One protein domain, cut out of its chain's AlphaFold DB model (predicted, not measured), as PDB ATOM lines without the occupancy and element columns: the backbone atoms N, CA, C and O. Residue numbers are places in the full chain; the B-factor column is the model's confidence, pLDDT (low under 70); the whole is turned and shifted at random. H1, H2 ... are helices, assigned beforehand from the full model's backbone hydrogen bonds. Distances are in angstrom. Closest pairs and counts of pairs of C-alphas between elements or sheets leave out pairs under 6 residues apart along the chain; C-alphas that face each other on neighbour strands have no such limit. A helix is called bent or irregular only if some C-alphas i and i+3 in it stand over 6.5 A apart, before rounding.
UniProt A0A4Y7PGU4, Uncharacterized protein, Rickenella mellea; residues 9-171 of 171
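What this domain is: This is residues 9 to 171 of the 171 residues of an uncharacterized protein of Rickenella mellea (UniProt A0A4Y7PGU4). Three long helices lie side by side in a row, H4, H7 and H8, with H7 in the middle and folded back on H8 as a hairpin. H2 continues the row beyond H4, with H1 farther out, while short H5 packs on H4 and H6 on H7. The printed part has 163 residues with eight named helices, H1 to H8 in chain order, and no named strand; its class is all helix. It is compact, with a radius of gyration of the C-alphas of 17.5 A, and spans 55 by 44 by 30 A.

How they stand to each other: H8, residues 141 to 169, touches H7, residues 111 to 136; their closest C-alphas, Trp 162 and Ala 119, are 6.3 A apart. They form a helical hairpin, opposite ways at a shallow tilt of 8 degrees. H7 touches H4, residues 56 to 82, at Asn 121 and Asn 74, closest C-alphas 5.7 A apart; they run the same way at a shallow tilt of 34.7 degrees, only just short of steep. H4 and H8 are apart. H6, residues 99 to 104, touches residues 111 to 122 of H7, closest C-alphas Tyr 103 and Asp 114 at 4.9 A; this is a helical hairpin too. H5, residues 94 to 97, touches residues 66 to 73 of H4, closest C-alphas Ala 96 and Ile 70 at 5.9 A. H2, residues 19 to 29, touches residues 64 to 72 of H4, closest C-alphas Ala 23 and Val 68 at 6.5 A, the same way at a shallow tilt of 22 degrees. H3, residues 36 to 41, is close to but not clearly touching H2 and H4; its C-alpha 38 is 6.7 A from C-alpha 22. H1, residues 9 to 14, is close to but not clearly touching H2, closest C-alphas Leu 12 and Val 21 at 7.8 A. Helix packing is mostly aligned, that is, at shallow tilts. Every O i to N i+4 pair is within hydrogen-bond range in H1, H2, H4 and H8; the counts are 21 of 22 in H7, 1 of 2 in H3 and 0 of 2 in H6, where 1 of 3 O i to N i+3 pairs is within range, and H5 is too short for an i+4 pair.

Where its parts are: H8 measures 41.6 A from C-alpha 141 at (239.002, 352.578, 148.957) to C-alpha 169 at (269.193, 324.759, 155.968). H4 measures 38.5 A, H7 38.1 A and H2 14.8 A. H1 begins at C-alpha 9, (257.851, 343.013, 188.010). H6 is irregular: C-alphas 100 and 103 are 7.2 A apart.

The domain as a whole: The C-alphas farthest apart, Thr 55 and Lys 140, are 56.4 A apart. The printed part has no cut. The links H3 to H4 and H4 to H5 are long, and residues 136 to 142 stand free. Mean pLDDT of the printed part is 78.4; 51 residues are under 70, among them residues 21 to 54.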
ATOM      1  N   GLY A   9     257.859 341.593 188.382       53.75
ATOM      2  CA  GLY A   9     257.851 343.013 188.010       53.75
ATOM      3  C   GLY A   9     258.749 343.885 188.897       53.75
ATOM      4  O   GLY A   9     259.457 344.752 188.390       53.75
ATOM      5  N   MET A  10     258.783 343.628 190.210       53.78
ATOM      6  CA  MET A  10     259.653 344.346 191.156       53.78
ATOM      7  C   MET A  10     261.134 343.965 191.024       53.78
ATOM      8  O   MET A  10     261.998 344.840 191.107       53.78
ATOM      9  N   ALA A  11     261.441 342.691 190.757       53.75
ATOM     10  CA  ALA A  11     262.803 342.244 190.456       53.75
ATOM     11  C   ALA A  11     263.358 342.886 189.170       53.75
ATOM     12  O   ALA A  11     264.563 343.036 189.028       53.75
ATOM     13  N   LEU A  12     262.491 343.321 188.255       52.34
ATOM     14  CA  LEU A  12     262.856 344.014 187.016       52.34
ATOM     15  C   LEU A  12     263.178 345.499 187.201       52.34
ATOM     16  O   LEU A  12     263.987 346.051 186.458       52.34
ATOM     17  N   ILE A  13     262.546 346.154 188.178       57.25
ATOM     18  CA  ILE A  13     262.828 347.559 188.503       57.25
ATOM     19  C   ILE A  13     264.128 347.666 189.313       57.25
ATOM     20  O   ILE A  13     264.879 348.620 189.127       57.25
ATOM     21  N   ASN A  14     264.408 346.673 190.165       58.28
ATOM     22  CA  ASN A  14     265.476 346.747 191.166       58.28
ATOM     23  C   ASN A  14     266.610 345.719 190.987       58.28
ATOM     24  O   ASN A  14     267.577 345.754 191.745       58.28
ATOM     25  N   GLY A  15     266.502 344.785 190.039       62.81
ATOM     26  CA  GLY A  15     267.465 343.699 189.833       62.81
ATOM     27  C   GLY A  15     268.478 343.950 188.706       62.81
ATOM     28  O   GLY A  15     268.338 344.895 187.927       62.81
ATOM     29  N   PRO A  16     269.518 343.101 188.606       57.03
ATOM     30  CA  PRO A  16     270.545 343.214 187.575       57.03
ATOM     31  C   PRO A  16     269.956 342.999 186.173       57.03
ATOM     32  O   PRO A  16     269.275 342.007 185.904       57.03
ATOM     33  N   LYS A  17     270.212 343.953 185.272       62.09
ATOM     34  CA  LYS A  17     269.688 343.960 183.901       62.09
ATOM     35  C   LYS A  17     270.554 343.070 183.000       62.09
ATOM     36  O   LYS A  17     271.558 343.533 182.468       62.09
ATOM     37  N   ASN A  18     270.149 341.813 182.810       70.50
ATOM     38  CA  ASN A  18     270.882 340.831 181.997       70.50
ATOM     39  C   ASN A  18     270.053 340.334 180.798       70.50
ATOM     40  O   ASN A  18     268.831 340.495 180.758       70.50
ATOM     41  N   VAL A  19     270.713 339.701 179.821       69.06
ATOM     42  CA  VAL A  19     270.079 339.185 178.589       69.06
ATOM     43  C   VAL A  19     269.021 338.126 178.911       69.06
ATOM     44  O   VAL A  19     267.956 338.101 178.300       69.06
ATOM     45  N   GLU A  20     269.270 337.307 179.928       71.56
ATOM     46  CA  GLU A  20     268.371 336.267 180.425       71.56
ATOM     47  C   GLU A  20     267.081 336.860 180.996       71.56
ATOM     48  O   GLU A  20     266.008 336.289 180.812       71.56
ATOM     49  N   VAL A  21     267.160 338.036 181.633       66.25
ATOM     50  CA  VAL A  21     265.980 338.759 182.132       66.25
ATOM     51  C   VAL A  21     265.127 339.225 180.959       66.25
ATOM     52  O   VAL A  21     263.908 339.104 181.014       66.25
ATOM     53  N   VAL A  22     265.744 339.691 179.869       64.00
ATOM     54  CA  VAL A  22     265.010 340.091 178.660       64.00
ATOM     55  C   VAL A  22     264.427 338.882 177.938       64.00
ATOM     56  O   VAL A  22     263.278 338.942 177.524       64.00
ATOM     57  N   ALA A  23     265.151 337.767 177.834       66.50
ATOM     58  CA  ALA A  23     264.631 336.535 177.239       66.50
ATOM     59  C   ALA A  23     263.444 335.966 178.038       66.50
ATOM     60  O   ALA A  23     262.400 335.655 177.464       66.50
ATOM     61  N   ALA A  24     263.558 335.908 179.371       66.25
ATOM     62  CA  ALA A  24     262.455 335.539 180.258       66.25
ATOM     63  C   ALA A  24     261.274 336.512 180.130       66.25
ATOM     64  O   ALA A  24     260.116 336.104 180.187       66.25
ATOM     65  N   PHE A  25     261.560 337.792 179.902       63.03
ATOM     66  CA  PHE A  25     260.550 338.809 179.668       63.03
ATOM     67  C   PHE A  25     259.880 338.684 178.294       63.03
ATOM     68  O   PHE A  25     258.675 338.875 178.204       63.03
ATOM     69  N   VAL A  26     260.610 338.329 177.235       62.25
ATOM     70  CA  VAL A  26     260.041 338.028 175.911       62.25
ATOM     71  C   VAL A  26     259.065 336.856 176.030       62.25
ATOM     72  O   VAL A  26     257.923 336.966 175.582       62.25
ATOM     73  N   LEU A  27     259.461 335.793 176.739       61.06
ATOM     74  CA  LEU A  27     258.584 334.663 177.062       61.06
ATOM     75  C   LEU A  27     257.361 335.092 177.886       61.06
ATOM     76  O   LEU A  27     256.253 334.633 177.620       61.06
ATOM     77  N   LEU A  28     257.541 335.995 178.854       53.22
ATOM     78  CA  LEU A  28     256.438 336.545 179.641       53.22
ATOM     79  C   LEU A  28     255.536 337.454 178.802       53.22
ATOM     80  O   LEU A  28     254.345 337.465 179.052       53.22
ATOM     81  N   SER A  29     256.074 338.168 177.809       51.31
ATOM     82  CA  SER A  29     255.362 339.126 176.954       51.31
ATOM     83  C   SER A  29     254.512 338.492 175.847       51.31
ATOM     84  O   SER A  29     253.688 339.179 175.244       51.31
ATOM     85  N   LEU A  30     254.642 337.173 175.644       53.97
ATOM     86  CA  LEU A  30     253.590 336.354 175.028       53.97
ATOM     87  C   LEU A  30     252.291 336.388 175.871       53.97
ATOM     88  O   LEU A  30     251.217 336.088 175.357       53.97
ATOM     89  N   TYR A  31     252.382 336.825 177.136       38.75
ATOM     90  CA  TYR A  31     251.291 337.282 178.000       38.75
ATOM     91  C   TYR A  31     251.425 338.811 178.248       38.75
ATOM     92  O   TYR A  31     252.523 339.354 178.309       38.75
ATOM     93  N   PRO A  32     250.338 339.592 178.327       35.97
ATOM     94  CA  PRO A  32     250.400 341.030 178.036       35.97
ATOM     95  C   PRO A  32     251.194 341.897 179.054       35.97
ATOM     96  O   PRO A  32     250.887 341.892 180.243       35.97
ATOM     97  N   ALA A  33     252.095 342.746 178.504       51.75
ATOM     98  CA  ALA A  33     252.833 343.929 179.039       51.75
ATOM     99  C   ALA A  33     254.177 343.731 179.797       51.75
ATOM    100  O   ALA A  33     254.318 342.768 180.541       51.75
ATOM    101  N   PRO A  34     255.128 344.714 179.793       49.31
ATOM    102  CA  PRO A  34     255.638 345.628 178.749       49.31
ATOM    103  C   PRO A  34     257.177 345.479 178.451       49.31
ATOM    104  O   PRO A  34     258.007 345.882 179.264       49.31
ATOM    105  N   MET A  35     257.597 345.025 177.251       52.84
ATOM    106  CA  MET A  35     259.035 344.859 176.851       52.84
ATOM    107  C   MET A  35     259.823 346.161 176.721       52.84
ATOM    108  O   MET A  35     261.055 346.163 176.722       52.84
ATOM    109  N   ARG A  36     259.109 347.274 176.544       53.16
ATOM    110  CA  ARG A  36     259.635 348.498 175.938       53.16
ATOM    111  C   ARG A  36     260.856 349.074 176.649       53.16
ATOM    112  O   ARG A  36     261.759 349.559 175.989       53.16
ATOM    113  N   ARG A  37     260.864 349.060 177.985       52.41
ATOM    114  CA  ARG A  37     261.914 349.728 178.773       52.41
ATOM    115  C   ARG A  37     263.186 348.903 178.850       52.41
ATOM    116  O   ARG A  37     264.266 349.465 178.833       52.41
ATOM    117  N   VAL A  38     263.069 347.580 178.908       53.62
ATOM    118  CA  VAL A  38     264.218 346.733 179.226       53.62
ATOM    119  C   VAL A  38     265.173 346.665 178.042       53.62
ATOM    120  O   VAL A  38     266.358 346.890 178.230       53.62
ATOM    121  N   ALA A  39     264.670 346.446 176.821       54.34
ATOM    122  CA  ALA A  39     265.518 346.255 175.643       54.34
ATOM    123  C   ALA A  39     266.316 347.508 175.237       54.34
ATOM    124  O   ALA A  39     267.483 347.396 174.861       54.34
ATOM    125  N   THR A  40     265.714 348.698 175.346       54.88
ATOM    126  CA  THR A  40     266.411 349.973 175.108       54.88
ATOM    127  C   THR A  40     267.346 350.348 176.252       54.88
ATOM    128  O   THR A  40     268.393 350.925 175.996       54.88
ATOM    129  N   ASP A  41     267.010 349.994 177.499       50.94
ATOM    130  CA  ASP A  41     267.844 350.289 178.675       50.94
ATOM    131  C   ASP A  41     269.156 349.484 178.716       50.94
ATOM    132  O   ASP A  41     270.045 349.837 179.487       50.94
ATOM    133  N   ILE A  42     269.275 348.394 177.943       56.62
ATOM    134  CA  ILE A  42     270.486 347.552 177.886       56.62
ATOM    135  C   ILE A  42     271.242 347.636 176.548       56.62
ATOM    136  O   ILE A  42     272.046 346.749 176.236       56.62
ATOM    137  N   ASP A  43     270.985 348.683 175.754       60.12
ATOM    138  CA  ASP A  43     271.652 348.958 174.469       60.12
ATOM    139  C   ASP A  43     271.675 347.740 173.519       60.12
ATOM    140  O   ASP A  43     272.649 347.497 172.800       60.12
ATOM    141  N   LEU A  44     270.619 346.912 173.510       58.38
ATOM    142  CA  LEU A  44     270.534 345.760 172.593       58.38
ATOM    143  C   LEU A  44     270.504 346.183 171.116       58.38
ATOM    144  O   LEU A  44     270.856 345.396 170.244       58.38
ATOM    145  N   ASN A  45     270.114 347.428 170.850       54.31
ATOM    146  CA  ASN A  45     270.059 348.039 169.524       54.31
ATOM    147  C   ASN A  45     271.420 348.539 169.006       54.31
ATOM    148  O   ASN A  45     271.506 349.002 167.869       54.31
ATOM    149  N   ARG A  46     272.487 348.485 169.815       58.06
ATOM    150  CA  ARG A  46     273.847 348.833 169.386       58.06
ATOM    151  C   ARG A  46     274.690 347.571 169.259       58.06
ATOM    152  O   ARG A  46     274.776 346.770 170.189       58.06
ATOM    153  N   ALA A  47     275.387 347.437 168.128       54.12
ATOM    154  CA  ALA A  47     276.542 346.549 168.055       54.12
ATOM    155  C   ALA A  47     277.506 346.942 169.184       54.12
ATOM    156  O   ALA A  47     277.796 348.131 169.343       54.12
ATOM    157  N   THR A  48     277.963 345.977 169.987       54.62
ATOM    158  CA  THR A  48     278.932 346.214 171.069       54.62
ATOM    159  C   THR A  48     280.110 347.000 170.513       54.62
ATOM    160  O   THR A  48     280.895 346.484 169.714       54.62
ATOM    161  N   ALA A  49     280.193 348.275 170.891       47.06
ATOM    162  CA  ALA A  49     281.215 349.170 170.397       47.06
ATOM    163  C   ALA A  49     282.593 348.623 170.806       47.06
ATOM    164  O   ALA A  49     282.902 348.461 171.984       47.06
ATOM    165  N   ASN A  50     283.431 348.363 169.802       46.66
ATOM    166  CA  ASN A  50     284.892 348.292 169.899       46.66
ATOM    167  C   ASN A  50     285.554 347.052 170.517       46.66
ATOM    168  O   ASN A  50     286.773 347.053 170.681       46.66
ATOM    169  N   THR A  51     284.843 345.955 170.776       53.88
ATOM    170  CA  THR A  51     285.498 344.684 171.137       53.88
ATOM    171  C   THR A  51     285.130 343.589 170.149       53.88
ATOM    172  O   THR A  51     284.039 343.030 170.195       53.88
ATOM    173  N   LYS A  52     286.061 343.259 169.239       60.12
ATOM    174  CA  LYS A  52     285.965 342.005 168.482       60.12
ATOM    175  C   LYS A  52     285.878 340.866 169.506       60.12
ATOM    176  O   LYS A  52     286.774 340.796 170.353       60.12
ATOM    177  N   PRO A  53     284.828 340.031 169.478       61.91
ATOM    178  CA  PRO A  53     284.685 338.947 170.436       61.91
ATOM    179  C   PRO A  53     285.897 338.018 170.314       61.91
ATOM    180  O   PRO A  53     286.246 337.571 169.224       61.91
ATOM    181  N   ARG A  54     286.596 337.811 171.432       68.81
ATOM    182  CA  ARG A  54     287.861 337.065 171.508       68.81
ATOM    183  C   ARG A  54     287.644 335.610 171.907       68.81
ATOM    184  O   ARG A  54     288.519 334.784 171.677       68.81
ATOM    185  N   THR A  55     286.495 335.296 172.504       81.19
ATOM    186  CA  THR A  55     286.138 333.948 172.957       81.19
ATOM    187  C   THR A  55     284.832 333.474 172.327       81.19
ATOM    188  O   THR A  55     283.948 334.276 172.019       81.19
ATOM    189  N   GLY A  56     284.668 332.154 172.187       81.44
ATOM    190  CA  GLY A  56     283.416 331.564 171.693       81.44
ATOM    191  C   GLY A  56     282.193 331.962 172.532       81.44
ATOM    192  O   GLY A  56     281.105 332.139 171.993       81.44
ATOM    193  N   GLN A  57     282.375 332.186 173.839       80.94
ATOM    194  CA  GLN A  57     281.321 332.686 174.724       80.94
ATOM    195  C   GLN A  57     280.888 334.113 174.359       80.94
ATOM    196  O   GLN A  57     279.694 334.364 174.249       80.94
ATOM    197  N   GLN A  58     281.835 335.018 174.090       81.81
ATOM    198  CA  GLN A  58     281.528 336.390 173.664       81.81
ATOM    199  C   GLN A  58     280.828 336.428 172.299       81.81
ATOM    200  O   GLN A  58     279.946 337.254 172.080       81.81
ATOM    201  N   ILE A  59     281.185 335.518 171.382       83.25
ATOM    202  CA  ILE A  59     280.481 335.398 170.095       83.25
ATOM    203  C   ILE A  59     279.026 334.980 170.335       83.25
ATOM    204  O   ILE A  59     278.112 335.626 169.828       83.25
ATOM    205  N   ARG A  60     278.799 333.936 171.142       85.12
ATOM    206  CA  ARG A  60     277.445 333.464 171.480       85.12
ATOM    207  C   ARG A  60     276.619 334.538 172.181       85.12
ATOM    208  O   ARG A  60     275.446 334.692 171.861       85.12
ATOM    209  N   GLU A  61     277.225 335.287 173.095       84.44
ATOM    210  CA  GLU A  61     276.574 336.396 173.791       84.44
ATOM    211  C   GLU A  61     276.140 337.496 172.814       84.44
ATOM    212  O   GLU A  61     274.978 337.898 172.829       84.44
ATOM    213  N   ASN A  62     277.017 337.913 171.897       84.88
ATOM    214  CA  ASN A  62     276.675 338.899 170.870       84.88
ATOM    215  C   ASN A  62     275.542 338.417 169.955       84.88
ATOM    216  O   ASN A  62     274.613 339.174 169.682       84.88
ATOM    217  N   LEU A  63     275.572 337.151 169.529       88.62
ATOM    218  CA  LEU A  63     274.481 336.573 168.742       88.62
ATOM    219  C   LEU A  63     273.172 336.532 169.542       88.62
ATOM    220  O   LEU A  63     272.121 336.882 169.012       88.62
ATOM    221  N   ASN A  64     273.218 336.171 170.828       88.06
ATOM    222  CA  ASN A  64     272.042 336.180 171.701       88.06
ATOM    223  C   ASN A  64     271.464 337.590 171.861       88.06
ATOM    224  O   ASN A  64     270.245 337.748 171.834       88.06
ATOM    225  N   ARG A  65     272.311 338.622 171.962       85.62
ATOM    226  CA  ARG A  65     271.861 340.021 171.973       85.62
ATOM    227  C   ARG A  65     271.093 340.361 170.694       85.62
ATOM    228  O   ARG A  65     269.980 340.878 170.779       85.62
ATOM    229  N   THR A  66     271.631 340.008 169.526       88.56
ATOM    230  CA  THR A  66     270.937 340.228 168.248       88.56
ATOM    231  C   THR A  66     269.621 339.449 168.166       88.56
ATOM    232  O   THR A  66     268.608 340.037 167.791       88.56
ATOM    233  N   ARG A  67     269.582 338.177 168.598       90.19
ATOM    234  CA  ARG A  67     268.331 337.390 168.658       90.19
ATOM    235  C   ARG A  67     267.262 338.085 169.474       90.19
ATOM    236  O   ARG A  67     266.127 338.213 169.023       90.19
ATOM    237  N   VAL A  68     267.611 338.500 170.688       87.25
ATOM    238  CA  VAL A  68     266.665 339.148 171.598       87.25
ATOM    239  C   VAL A  68     266.169 340.457 170.990       87.25
ATOM    240  O   VAL A  68     264.970 340.717 171.016       87.25
ATOM    241  N   TRP A  69     267.057 341.241 170.372       87.69
ATOM    242  CA  TRP A  69     266.668 342.475 169.694       87.69
ATOM    243  C   TRP A  69     265.665 342.238 168.556       87.69
ATOM    244  O   TRP A  69     264.610 342.874 168.536       87.69
ATOM    245  N   ILE A  70     265.945 341.291 167.652       90.25
ATOM    246  CA  ILE A  70     265.038 340.963 166.540       90.25
ATOM    247  C   ILE A  70     263.697 340.444 167.078       90.25
ATOM    248  O   ILE A  70     262.646 340.849 166.587       90.25
ATOM    249  N   ASN A  71     263.698 339.629 168.138       90.12
ATOM    250  CA  ASN A  71     262.461 339.180 168.787       90.12
ATOM    251  C   ASN A  71     261.637 340.349 169.340       90.12
ATOM    252  O   ASN A  71     260.436 340.415 169.092       90.12
ATOM    253  N   CYS A  72     262.258 341.298 170.046       87.19
ATOM    254  CA  CYS A  72     261.561 342.492 170.528       87.19
ATOM    255  C   CYS A  72     260.992 343.324 169.369       87.19
ATOM    256  O   CYS A  72     259.857 343.796 169.441       87.19
ATOM    257  N   PHE A  73     261.761 343.473 168.290       89.69
ATOM    258  CA  PHE A  73     261.340 344.184 167.086       89.69
ATOM    259  C   PHE A  73     260.143 343.520 166.392       89.69
ATOM    260  O   PHE A  73     259.211 344.212 165.965       89.69
ATOM    261  N   ASN A  74     260.153 342.190 166.313       92.50
ATOM    262  CA  ASN A  74     259.072 341.383 165.753       92.50
ATOM    263  C   ASN A  74     257.829 341.431 166.645       92.50
ATOM    264  O   ASN A  74     256.701 341.565 166.166       92.50
ATOM    265  N   LEU A  75     258.013 341.366 167.961       89.44
ATOM    266  CA  LEU A  75     256.899 341.371 168.897       89.44
ATOM    267  C   LEU A  75     256.188 342.729 168.947       89.44
ATOM    268  O   LEU A  75     254.961 342.767 168.986       89.44
ATOM    269  N   ASP A  76     256.921 343.842 168.848       87.88
ATOM    270  CA  ASP A  76     256.324 345.177 168.686       87.88
ATOM    271  C   ASP A  76     255.432 345.248 167.434       87.88
ATOM    272  O   ASP A  76     254.289 345.687 167.526       87.88
ATOM    273  N   ARG A  77     255.907 344.741 166.287       90.75
ATOM    274  CA  ARG A  77     255.179 344.785 165.002       90.75
ATOM    275  C   ARG A  77     253.989 343.848 164.920       90.75
ATOM    276  O   ARG A  77     252.941 344.230 164.406       90.75
ATOM    277  N   SER A  78     254.136 342.627 165.409       89.81
ATOM    278  CA  SER A  78     253.027 341.672 165.449       89.81
ATOM    279  C   SER A  78     251.928 342.160 166.392       89.81
ATOM    280  O   SER A  78     250.757 342.184 166.018       89.81
ATOM    281  N   THR A  79     252.304 342.670 167.569       86.88
ATOM    282  CA  THR A  79     251.355 343.251 168.527       86.88
ATOM    283  C   THR A  79     250.693 344.510 167.973       86.88
ATOM    284  O   THR A  79     249.485 344.685 168.135       86.88
ATOM    285  N   SER A  80     251.452 345.399 167.325       85.50
ATOM    286  CA  SER A  80     250.914 346.634 166.748       85.50
ATOM    287  C   SER A  80     249.944 346.335 165.603       85.50
ATOM    288  O   SER A  80     248.852 346.904 165.573       85.50
ATOM    289  N   SER A  81     250.284 345.376 164.737       86.25
ATOM    290  CA  SER A  81     249.422 344.904 163.649       86.25
ATOM    291  C   SER A  81     248.139 344.278 164.191       86.25
ATOM    292  O   SER A  81     247.052 344.678 163.781       86.25
ATOM    293  N   TRP A  82     248.242 343.387 165.186       83.44
ATOM    294  CA  TRP A  82     247.080 342.739 165.804       83.44
ATOM    295  C   TRP A  82     246.112 343.739 166.450       83.44
ATOM    296  O   TRP A  82     244.900 343.633 166.281       83.44
ATOM    297  N   HIS A  83     246.631 344.752 167.145       85.06
ATOM    298  CA  HIS A  83     245.801 345.781 167.780       85.06
ATOM    299  C   HIS A  83     245.406 346.930 166.841       85.06
ATOM    300  O   HIS A  83     244.773 347.888 167.291       85.06
ATOM    301  N   GLY A  84     245.837 346.915 165.576       83.44
ATOM    302  CA  GLY A  84     245.633 348.031 164.654       83.44
ATOM    303  C   GLY A  84     246.345 349.328 165.068       83.44
ATOM    304  O   GLY A  84     246.021 350.397 164.547       83.44
ATOM    305  N   LYS A  85     247.356 349.265 165.943       85.94
ATOM    306  CA  LYS A  85     248.143 350.416 166.425       85.94
ATOM    307  C   LYS A  85     249.446 350.594 165.642       85.94
ATOM    308  O   LYS A  85     249.921 349.676 164.980       85.94
ATOM    309  N   ALA A  86     250.028 351.789 165.700       86.06
ATOM    310  CA  ALA A  86     251.366 352.017 165.160       86.06
ATOM    311  C   ALA A  86     252.422 351.282 166.005       86.06
ATOM    312  O   ALA A  86     252.313 351.241 167.233       86.06
ATOM    313  N   SER A  87     253.431 350.717 165.340       87.12
ATOM    314  CA  SER A  87     254.615 350.140 165.988       87.12
ATOM    315  C   SER A  87     255.363 351.211 166.779       87.12
ATOM    316  O   SER A  87     255.420 352.369 166.360       87.12
ATOM    317  N   THR A  88     255.910 350.839 167.934       86.31
ATOM    318  CA  THR A  88     256.605 351.785 168.816       86.31
ATOM    319  C   THR A  88     258.096 351.881 168.518       86.31
ATOM    320  O   THR A  88     258.707 352.916 168.790       86.31
ATOM    321  N   LEU A  89     258.688 350.833 167.944       85.44
ATOM    322  CA  LEU A  89     260.094 350.805 167.559       85.44
ATOM    323  C   LEU A  89     260.305 351.427 166.177       85.44
ATOM    324  O   LEU A  89     259.489 351.275 165.267       85.44
ATOM    325  N   ASN A  90     261.448 352.095 166.005       85.25
ATOM    326  CA  ASN A  90     261.798 352.773 164.759       85.25
ATOM    327  C   ASN A  90     261.814 351.794 163.568       85.25
ATOM    328  O   ASN A  90     262.392 350.711 163.647       85.25
ATOM    329  N   ASN A  91     261.205 352.185 162.448       83.25
ATOM    330  CA  ASN A  91     261.223 351.417 161.198       83.25
ATOM    331  C   ASN A  91     262.597 351.399 160.522       83.25
ATOM    332  O   ASN A  91     262.897 350.476 159.771       83.25
ATOM    333  N   ALA A  92     263.439 352.393 160.793       85.56
ATOM    334  CA  ALA A  92     264.789 352.495 160.254       85.56
ATOM    335  C   ALA A  92     265.844 351.794 161.133       85.56
ATOM    336  O   ALA A  92     267.027 352.108 161.017       85.56
ATOM    337  N   ASP A  93     265.447 350.876 162.025       88.25
ATOM    338  CA  ASP A  93     266.406 350.164 162.874       88.25
ATOM    339  C   ASP A  93     267.414 349.370 162.020       88.25
ATOM    340  O   ASP A  93     267.002 348.516 161.229       88.25
ATOM    341  N   PRO A  94     268.727 349.636 162.140       87.44
ATOM    342  CA  PRO A  94     269.716 349.042 161.250       87.44
ATOM    343  C   PRO A  94     269.869 347.541 161.475       87.44
ATOM    344  O   PRO A  94     270.016 346.807 160.501       87.44
ATOM    345  N   VAL A  95     269.807 347.073 162.727       87.62
ATOM    346  CA  VAL A  95     269.978 345.652 163.060       87.62
ATOM    347  C   VAL A  95     268.826 344.833 162.490       87.62
ATOM    348  O   VAL A  95     269.065 343.843 161.808       87.62
ATOM    349  N   ALA A  96     267.582 345.264 162.698       88.44
ATOM    350  CA  ALA A  96     266.424 344.581 162.137       88.44
ATOM    351  C   ALA A  96     266.407 344.655 160.603       88.44
ATOM    352  O   ALA A  96     266.192 343.642 159.938       88.44
ATOM    353  N   ASN A  97     266.701 345.821 160.018       89.25
ATOM    354  CA  ASN A  97     266.636 345.999 158.566       89.25
ATOM    355  C   ASN A  97     267.706 345.224 157.787       89.25
ATOM    356  O   ASN A  97     267.485 344.926 156.613       89.25
ATOM    357  N   THR A  98     268.828 344.893 158.426       88.00
ATOM    358  CA  THR A  98     269.938 344.131 157.826       88.00
ATOM    359  C   THR A  98     270.006 342.684 158.319       88.00
ATOM    360  O   THR A  98     270.953 341.970 158.006       88.00
ATOM    361  N   SER A  99     268.989 342.221 159.053       89.81
ATOM    362  CA  SER A  99     268.999 340.894 159.677       89.81
ATOM    363  C   SER A  99     268.832 339.723 158.701       89.81
ATOM    364  O   SER A  99     269.082 338.591 159.096       89.81
ATOM    365  N   GLY A 100     268.475 339.961 157.432       89.31
ATOM    366  CA  GLY A 100     268.153 338.897 156.467       89.31
ATOM    367  C   GLY A 100     269.263 337.857 156.263       89.31
ATOM    368  O   GLY A 100     268.972 336.688 156.074       89.31
ATOM    369  N   THR A 101     270.530 338.250 156.392       90.69
ATOM    370  CA  THR A 101     271.694 337.346 156.302       90.69
ATOM    371  C   THR A 101     272.350 337.087 157.659       90.69
ATOM    372  O   THR A 101     273.398 336.464 157.757       90.69
ATOM    373  N   TRP A 102     271.763 337.566 158.756       92.88
ATOM    374  CA  TRP A 102     272.366 337.412 160.079       92.88
ATOM    375  C   TRP A 102     272.358 335.950 160.561       92.88
ATOM    376  O   TRP A 102     273.272 335.539 161.283       92.88
ATOM    377  N   TYR A 103     271.369 335.157 160.135       91.25
ATOM    378  CA  TYR A 103     271.200 333.762 160.553       91.25
ATOM    379  C   TYR A 103     272.376 332.848 160.164       91.25
ATOM    380  O   TYR A 103     272.631 331.877 160.865       91.25
ATOM    381  N   ASN A 104     273.126 333.191 159.109       90.69
ATOM    382  CA  ASN A 104     274.289 332.435 158.628       90.69
ATOM    383  C   ASN A 104     275.633 333.154 158.877       90.69
ATOM    384  O   ASN A 104     276.676 332.755 158.361       90.69
ATOM    385  N   SER A 105     275.633 334.212 159.696       90.12
ATOM    386  CA  SER A 105     276.817 335.055 159.919       90.12
ATOM    387  C   SER A 105     277.894 334.425 160.816       90.12
ATOM    388  O   SER A 105     279.023 334.923 160.876       90.12
ATOM    389  N   SER A 106     277.578 333.344 161.537       89.44
ATOM    390  CA  SER A 106     278.487 332.678 162.467       89.44
ATOM    391  C   SER A 106     278.209 331.174 162.596       89.44
ATOM    392  O   SER A 106     277.054 330.772 162.690       89.44
ATOM    393  N   PRO A 107     279.241 330.327 162.796       89.44
ATOM    394  CA  PRO A 107     279.059 328.919 163.183       89.44
ATOM    395  C   PRO A 107     278.366 328.718 164.543       89.44
ATOM    396  O   PRO A 107     278.061 327.597 164.939       89.44
ATOM    397  N   HIS A 108     278.190 329.794 165.317       87.69
ATOM    398  CA  HIS A 108     277.470 329.790 166.589       87.69
ATOM    399  C   HIS A 108     276.013 330.260 166.456       87.69
ATOM    400  O   HIS A 108     275.331 330.424 167.477       87.69
ATOM    401  N   ASN A 109     275.539 330.498 165.229       91.06
ATOM    402  CA  ASN A 109     274.119 330.632 164.957       91.06
ATOM    403  C   ASN A 109     273.381 329.321 165.261       91.06
ATOM    404  O   ASN A 109     273.961 328.235 165.272       91.06
ATOM    405  N   VAL A 110     272.101 329.439 165.590       87.88
ATOM    406  CA  VAL A 110     271.232 328.306 165.890       87.88
ATOM    407  C   VAL A 110     270.415 328.035 164.635       87.88
ATOM    408  O   VAL A 110     269.371 328.657 164.479       87.88
ATOM    409  N   GLY A 111     270.910 327.141 163.769       82.38
ATOM    410  CA  GLY A 111     270.449 326.919 162.382       82.38
ATOM    411  C   GLY A 111     268.959 327.175 162.151       82.38
ATOM    412  O   GLY A 111     268.564 328.300 161.861       82.38
ATOM    413  N   ASN A 112     268.116 326.167 162.394       83.94
ATOM    414  CA  ASN A 112     266.668 326.231 162.135       83.94
ATOM    415  C   ASN A 112     265.889 327.321 162.899       83.94
ATOM    416  O   ASN A 112     264.760 327.622 162.520       83.94
ATOM    417  N   LEU A 113     266.433 327.898 163.976       87.94
ATOM    418  CA  LEU A 113     265.724 328.907 164.775       87.94
ATOM    419  C   LEU A 113     266.048 330.331 164.324       87.94
ATOM    420  O   LEU A 113     265.159 331.180 164.258       87.94
ATOM    421  N   ASP A 114     267.309 330.599 163.994       92.44
ATOM    422  CA  ASP A 114     267.740 331.929 163.576       92.44
ATOM    423  C   ASP A 114     267.204 332.283 162.192       92.44
ATOM    424  O   ASP A 114     266.802 333.427 161.981       92.44
ATOM    425  N   ILE A 115     267.130 331.306 161.282       93.31
ATOM    426  CA  ILE A 115     266.541 331.506 159.954       93.31
ATOM    427  C   ILE A 115     265.045 331.845 160.051       93.31
ATOM    428  O   ILE A 115     264.572 332.782 159.413       93.31
ATOM    429  N   GLN A 116     264.302 331.170 160.936       91.62
ATOM    430  CA  GLN A 116     262.884 331.468 161.171       91.62
ATOM    431  C   GLN A 116     262.686 332.871 161.746       91.62
ATOM    432  O   GLN A 116     261.758 333.583 161.363       91.62
ATOM    433  N   LEU A 117     263.572 333.286 162.653       92.69
ATOM    434  CA  LEU A 117     263.508 334.597 163.286       92.69
ATOM    435  C   LEU A 117     263.653 335.741 162.271       92.69
ATOM    436  O   LEU A 117     262.917 336.732 162.354       92.69
ATOM    437  N   VAL A 118     264.594 335.617 161.331       94.38
ATOM    438  CA  VAL A 118     264.842 336.645 160.308       94.38
ATOM    439  C   VAL A 118     263.806 336.605 159.185       94.38
ATOM    440  O   VAL A 118     263.400 337.667 158.715       94.38
ATOM    441  N   ALA A 119     263.293 335.421 158.836       94.75
ATOM    442  CA  ALA A 119     262.176 335.281 157.906       94.75
ATOM    443  C   ALA A 119     260.927 335.991 158.441       94.75
ATOM    444  O   ALA A 119     260.372 336.880 157.793       94.75
ATOM    445  N   TYR A 120     260.566 335.709 159.697       94.44
ATOM    446  CA  TYR A 120     259.447 336.372 160.360       94.44
ATOM    447  C   TYR A 120     259.664 337.888 160.497       94.44
ATOM    448  O   TYR A 120     258.726 338.679 160.370       94.44
ATOM    449  N   ASN A 121     260.910 338.331 160.710       95.44
ATOM    450  CA  ASN A 121     261.238 339.755 160.705       95.44
ATOM    451  C   ASN A 121     260.947 340.414 159.351       95.44
ATOM    452  O   ASN A 121     260.361 341.499 159.318       95.44
ATOM    453  N   ALA A 122     261.339 339.774 158.248       95.25
ATOM    454  CA  ALA A 122     261.116 340.286 156.904       95.25
ATOM    455  C   ALA A 122     259.614 340.438 156.602       95.25
ATOM    456  O   ALA A 122     259.183 341.508 156.161       95.25
ATOM    457  N   GLU A 123     258.809 339.427 156.937       94.31
ATOM    458  CA  GLU A 123     257.350 339.461 156.775       94.31
ATOM    459  C   GLU A 123     256.713 340.593 157.593       94.31
ATOM    460  O   GLU A 123     255.951 341.413 157.076       94.31
ATOM    461  N   LEU A 124     257.077 340.714 158.874       94.12
ATOM    462  CA  LEU A 124     256.537 341.759 159.744       94.12
ATOM    463  C   LEU A 124     256.942 343.171 159.314       94.12
ATOM    464  O   LEU A 124     256.195 344.124 159.551       94.12
ATOM    465  N   ARG A 125     258.112 343.340 158.689       93.50
ATOM    466  CA  ARG A 125     258.524 344.628 158.112       93.50
ATOM    467  C   ARG A 125     257.635 345.010 156.933       93.50
ATOM    468  O   ARG A 125     257.218 346.169 156.871       93.50
ATOM    469  N   LEU A 126     257.294 344.056 156.066       93.31
ATOM    470  CA  LEU A 126     256.360 344.267 154.957       93.31
ATOM    471  C   LEU A 126     254.946 344.588 155.467       93.31
ATOM    472  O   LEU A 126     254.354 345.587 155.052       93.31
ATOM    473  N   MET A 127     254.442 343.826 156.442       91.44
ATOM    474  CA  MET A 127     253.133 344.072 157.066       91.44
ATOM    475  C   MET A 127     253.052 345.439 157.748       91.44
ATOM    476  O   MET A 127     252.042 346.147 157.664       91.44
ATOM    477  N   ASN A 128     254.132 345.844 158.412       90.25
ATOM    478  CA  ASN A 128     254.219 347.160 159.020       90.25
ATOM    479  C   ASN A 128     254.274 348.269 157.959       90.25
ATOM    480  O   ASN A 128     253.587 349.269 158.139       90.25
ATOM    481  N   TYR A 129     255.021 348.091 156.860       89.44
ATOM    482  CA  TYR A 129     255.029 349.031 155.729       89.44
ATOM    483  C   TYR A 129     253.610 349.242 155.187       89.44
ATOM    484  O   TYR A 129     253.131 350.375 155.164       89.44
ATOM    485  N   PHE A 130     252.902 348.155 154.874       89.81
ATOM    486  CA  PHE A 130     251.505 348.184 154.440       89.81
ATOM    487  C   PHE A 130     250.608 348.953 155.423       89.81
ATOM    488  O   PHE A 130     249.934 349.917 155.052       89.81
ATOM    489  N   SER A 131     250.676 348.594 156.708       88.56
ATOM    490  CA  SER A 131     249.880 349.226 157.765       88.56
ATOM    491  C   SER A 131     250.193 350.715 157.941       88.56
ATOM    492  O   SER A 131     249.300 351.507 158.244       88.56
ATOM    493  N   THR A 132     251.458 351.123 157.790       88.00
ATOM    494  CA  THR A 132     251.841 352.541 157.848       88.00
ATOM    495  C   THR A 132     251.334 353.312 156.640       88.00
ATOM    496  O   THR A 132     250.789 354.396 156.821       88.00
ATOM    497  N   THR A 133     251.424 352.733 155.441       87.94
ATOM    498  CA  THR A 133     250.929 353.355 154.211       87.94
ATOM    499  C   THR A 133     249.424 353.593 154.291       87.94
ATOM    500  O   THR A 133     248.990 354.721 154.081       87.94
ATOM    501  N   ILE A 134     248.634 352.599 154.726       86.56
ATOM    502  CA  ILE A 134     247.180 352.765 154.907       86.56
ATOM    503  C   ILE A 134     246.859 353.909 155.871       86.56
ATOM    504  O   ILE A 134     246.015 354.749 155.572       86.56
ATOM    505  N   ARG A 135     247.531 353.965 157.028       82.12
ATOM    506  CA  ARG A 135     247.284 355.014 158.033       82.12
ATOM    507  C   ARG A 135     247.638 356.410 157.530       82.12
ATOM    508  O   ARG A 135     247.046 357.382 157.989       82.12
ATOM    509  N   SER A 136     248.611 356.510 156.629       83.06
ATOM    510  CA  SER A 136     249.041 357.770 156.031       83.06
ATOM    511  C   SER A 136     248.190 358.203 154.831       83.06
ATOM    512  O   SER A 136     248.321 359.348 154.409       83.06
ATOM    513  N   CYS A 137     247.310 357.345 154.299       74.62
ATOM    514  CA  CYS A 137     246.436 357.650 153.164       74.62
ATOM    515  C   CYS A 137     245.089 358.244 153.634       74.62
ATOM    516  O   CYS A 137     244.266 357.525 154.198       74.62
ATOM    517  N   PRO A 138     244.804 359.540 153.386       62.84
ATOM    518  CA  PRO A 138     243.615 360.202 153.927       62.84
ATOM    519  C   PRO A 138     242.305 359.893 153.182       62.84
ATOM    520  O   PRO A 138     241.247 360.186 153.725       62.84
ATOM    521  N   ASN A 139     242.331 359.341 151.961       64.50
ATOM    522  CA  ASN A 139     241.134 358.997 151.178       64.50
ATOM    523  C   ASN A 139     241.480 358.083 149.990       64.50
ATOM    524  O   ASN A 139     242.303 358.501 149.179       64.50
ATOM    525  N   LYS A 140     240.792 356.926 149.874       59.44
ATOM    526  CA  LYS A 140     240.367 356.179 148.654       59.44
ATOM    527  C   LYS A 140     240.359 354.663 148.906       59.44
ATOM    528  O   LYS A 140     241.403 354.044 149.040       59.44
ATOM    529  N   LYS A 141     239.169 354.047 148.907       60.91
ATOM    530  CA  LYS A 141     239.002 352.578 148.957       60.91
ATOM    531  C   LYS A 141     239.739 351.858 147.819       60.91
ATOM    532  O   LYS A 141     240.386 350.855 148.074       60.91
ATOM    533  N   ALA A 142     239.682 352.407 146.603       59.16
ATOM    534  CA  ALA A 142     240.338 351.823 145.429       59.16
ATOM    535  C   ALA A 142     241.871 351.734 145.579       59.16
ATOM    536  O   ALA A 142     242.469 350.763 145.131       59.16
ATOM    537  N   ASP A 143     242.489 352.695 146.276       77.25
ATOM    538  CA  ASP A 143     243.935 352.687 146.537       77.25
ATOM    539  C   ASP A 143     244.304 351.629 147.598       77.25
ATOM    540  O   ASP A 143     245.405 351.087 147.569       77.25
ATOM    541  N   ILE A 144     243.383 351.294 148.517       83.06
ATOM    542  CA  ILE A 144     243.598 350.258 149.544       83.06
ATOM    543  C   ILE A 144     243.555 348.861 148.922       83.06
ATOM    544  O   ILE A 144     244.402 348.042 149.263       83.06
ATOM    545  N   ASP A 145     242.614 348.594 148.013       86.19
ATOM    546  CA  ASP A 145     242.501 347.285 147.352       86.19
ATOM    547  C   ASP A 145     243.754 346.981 146.516       86.19
ATOM    548  O   ASP A 145     244.313 345.884 146.593       86.19
ATOM    549  N   GLN A 146     244.251 347.979 145.775       87.31
ATOM    550  CA  GLN A 146     245.509 347.856 145.042       87.31
ATOM    551  C   GLN A 146     246.692 347.646 145.995       87.31
ATOM    552  O   GLN A 146     247.468 346.713 145.811       87.31
ATOM    553  N   LEU A 147     246.814 348.470 147.040       88.44
ATOM    554  CA  LEU A 147     247.902 348.356 148.009       88.44
ATOM    555  C   LEU A 147     247.892 346.998 148.733       88.44
ATOM    556  O   LEU A 147     248.954 346.455 149.031       88.44
ATOM    557  N   ALA A 148     246.708 346.455 149.020       90.00
ATOM    558  CA  ALA A 148     246.547 345.136 149.619       90.00
ATOM    559  C   ALA A 148     246.984 344.033 148.653       90.00
ATOM    560  O   ALA A 148     247.721 343.144 149.062       90.00
ATOM    561  N   THR A 149     246.600 344.136 147.377       92.00
ATOM    562  CA  THR A 149     247.023 343.196 146.328       92.00
ATOM    563  C   THR A 149     248.546 343.206 146.167       92.00
ATOM    564  O   THR A 149     249.179 342.161 146.224       92.00
ATOM    565  N   GLU A 150     249.163 344.387 146.074       92.00
ATOM    566  CA  GLU A 150     250.623 344.515 145.972       92.00
ATOM    567  C   GLU A 150     251.354 343.996 147.220       92.00
ATOM    568  O   GLU A 150     252.462 343.462 147.124       92.00
ATOM    569  N   ALA A 151     250.781 344.195 148.411       92.19
ATOM    570  CA  ALA A 151     251.348 343.676 149.652       92.19
ATOM    571  C   ALA A 151     251.247 342.147 149.721       92.19
ATOM    572  O   ALA A 151     252.213 341.513 150.141       92.19
ATOM    573  N   ASP A 152     250.126 341.572 149.283       94.38
ATOM    574  CA  ASP A 152     249.905 340.126 149.217       94.38
ATOM    575  C   ASP A 152     250.870 339.457 148.231       94.38
ATOM    576  O   ASP A 152     251.568 338.517 148.601       94.38
ATOM    577  N   GLU A 153     251.026 340.012 147.025       96.12
ATOM    578  CA  GLU A 153     251.993 339.526 146.033       96.12
ATOM    579  C   GLU A 153     253.431 339.547 146.574       96.12
ATOM    580  O   GLU A 153     254.175 338.573 146.434       96.12
ATOM    581  N   LYS A 154     253.826 340.642 147.237       95.81
ATOM    582  CA  LYS A 154     255.149 340.751 147.872       95.81
ATOM    583  C   LYS A 154     255.317 339.756 149.014       95.81
ATOM    584  O   LYS A 154     256.407 339.214 149.171       95.81
ATOM    585  N   LEU A 155     254.272 339.520 149.806       94.75
ATOM    586  CA  LEU A 155     254.313 338.574 150.916       94.75
ATOM    587  C   LEU A 155     254.407 337.134 150.402       94.75
ATOM    588  O   LEU A 155     255.195 336.357 150.930       94.75
ATOM    589  N   ALA A 156     253.672 336.798 149.340       95.81
ATOM    590  CA  ALA A 156     253.753 335.503 148.677       95.81
ATOM    591  C   ALA A 156     255.154 335.258 148.099       95.81
ATOM    592  O   ALA A 156     255.748 334.213 148.360       95.81
ATOM    593  N   ALA A 157     255.718 336.238 147.385       96.19
ATOM    594  CA  ALA A 157     257.077 336.151 146.851       96.19
ATOM    595  C   ALA A 157     258.124 335.971 147.964       96.19
ATOM    596  O   ALA A 157     258.997 335.112 147.858       96.19
ATOM    597  N   LEU A 158     257.993 336.731 149.055       95.12
ATOM    598  CA  LEU A 158     258.860 336.617 150.226       95.12
ATOM    599  C   LEU A 158     258.729 335.241 150.898       95.12
ATOM    600  O   LEU A 158     259.722 334.654 151.316       95.12
ATOM    601  N   GLY A 159     257.513 334.699 150.974       92.94
ATOM    602  CA  GLY A 159     257.266 333.359 151.496       92.94
ATOM    603  C   GLY A 159     257.942 332.269 150.661       92.94
ATOM    604  O   GLY A 159     258.513 331.340 151.227       92.94
ATOM    605  N   GLU A 160     257.919 332.377 149.331       95.31
ATOM    606  CA  GLU A 160     258.632 331.442 148.448       95.31
ATOM    607  C   GLU A 160     260.158 331.563 148.574       95.31
ATOM    608  O   GLU A 160     260.842 330.540 148.625       95.31
ATOM    609  N   GLU A 161     260.688 332.784 148.704       93.75
ATOM    610  CA  GLU A 161     262.111 333.029 148.980       93.75
ATOM    611  C   GLU A 161     262.552 332.307 150.262       93.75
ATOM    612  O   GLU A 161     263.462 331.478 150.233       93.75
ATOM    613  N   TRP A 162     261.857 332.535 151.380       93.06
ATOM    614  CA  TRP A 162     262.225 331.898 152.645       93.06
ATOM    615  C   TRP A 162     262.005 330.389 152.639       93.06
ATOM    616  O   TRP A 162     262.803 329.669 153.232       93.06
ATOM    617  N   LYS A 163     260.978 329.871 151.951       91.00
ATOM    618  CA  LYS A 163     260.803 328.418 151.769       91.00
ATOM    619  C   LYS A 163     262.012 327.781 151.091       91.00
ATOM    620  O   LYS A 163     262.419 326.702 151.520       91.00
ATOM    621  N   ALA A 164     262.572 328.422 150.067       91.19
ATOM    622  CA  ALA A 164     263.771 327.929 149.398       91.19
ATOM    623  C   ALA A 164     264.975 327.912 150.356       91.19
ATOM    624  O   ALA A 164     265.661 326.898 150.464       91.19
ATOM    625  N   GLU A 165     265.173 328.986 151.121       89.19
ATOM    626  CA  GLU A 165     266.250 329.082 152.115       89.19
ATOM    627  C   GLU A 165     266.096 328.045 153.245       89.19
ATOM    628  O   GLU A 165     267.062 327.388 153.632       89.19
ATOM    629  N   PHE A 166     264.871 327.805 153.730       87.75
ATOM    630  CA  PHE A 166     264.611 326.762 154.726       87.75
ATOM    631  C   PHE A 166     264.956 325.366 154.205       87.75
ATOM    632  O   PHE A 166     265.461 324.551 154.969       87.75
ATOM    633  N   GLN A 167     264.704 325.070 152.926       85.56
ATOM    634  CA  GLN A 167     265.055 323.771 152.342       85.56
ATOM    635  C   GLN A 167     266.569 323.544 152.290       85.56
ATOM    636  O   GLN A 167     267.003 322.404 152.429       85.56
ATOM    637  N   ILE A 168     267.357 324.609 152.117       83.38
ATOM    638  CA  ILE A 168     268.822 324.542 152.135       83.38
ATOM    639  C   ILE A 168     269.327 324.238 153.552       83.38
ATOM    640  O   ILE A 168     270.192 323.386 153.716       83.38
ATOM    641  N   GLU A 169     268.757 324.887 154.568       76.06
ATOM    642  CA  GLU A 169     269.193 324.759 155.968       76.06
ATOM    643  C   GLU A 169     268.739 323.442 156.642       76.06
ATOM    644  O   GLU A 169     269.259 323.069 157.694       76.06
ATOM    645  N   GLN A 170     267.771 322.711 156.064       61.06
ATOM    646  CA  GLN A 170     267.324 321.401 156.575       61.06
ATOM    647  C   GLN A 170     268.202 320.208 156.145       61.06
ATOM    648  O   GLN A 170     267.909 319.078 156.551       61.06
ATOM    649  N   ILE A 171     269.249 320.438 155.345       49.09
ATOM    650  CA  ILE A 171     270.225 319.429 154.885       49.09
ATOM    651  C   ILE A 171     271.466 319.462 155.781       49.09
ATOM    652  O   ILE A 171     271.924 318.363 156.175       49.09
TER     653      ILE A 171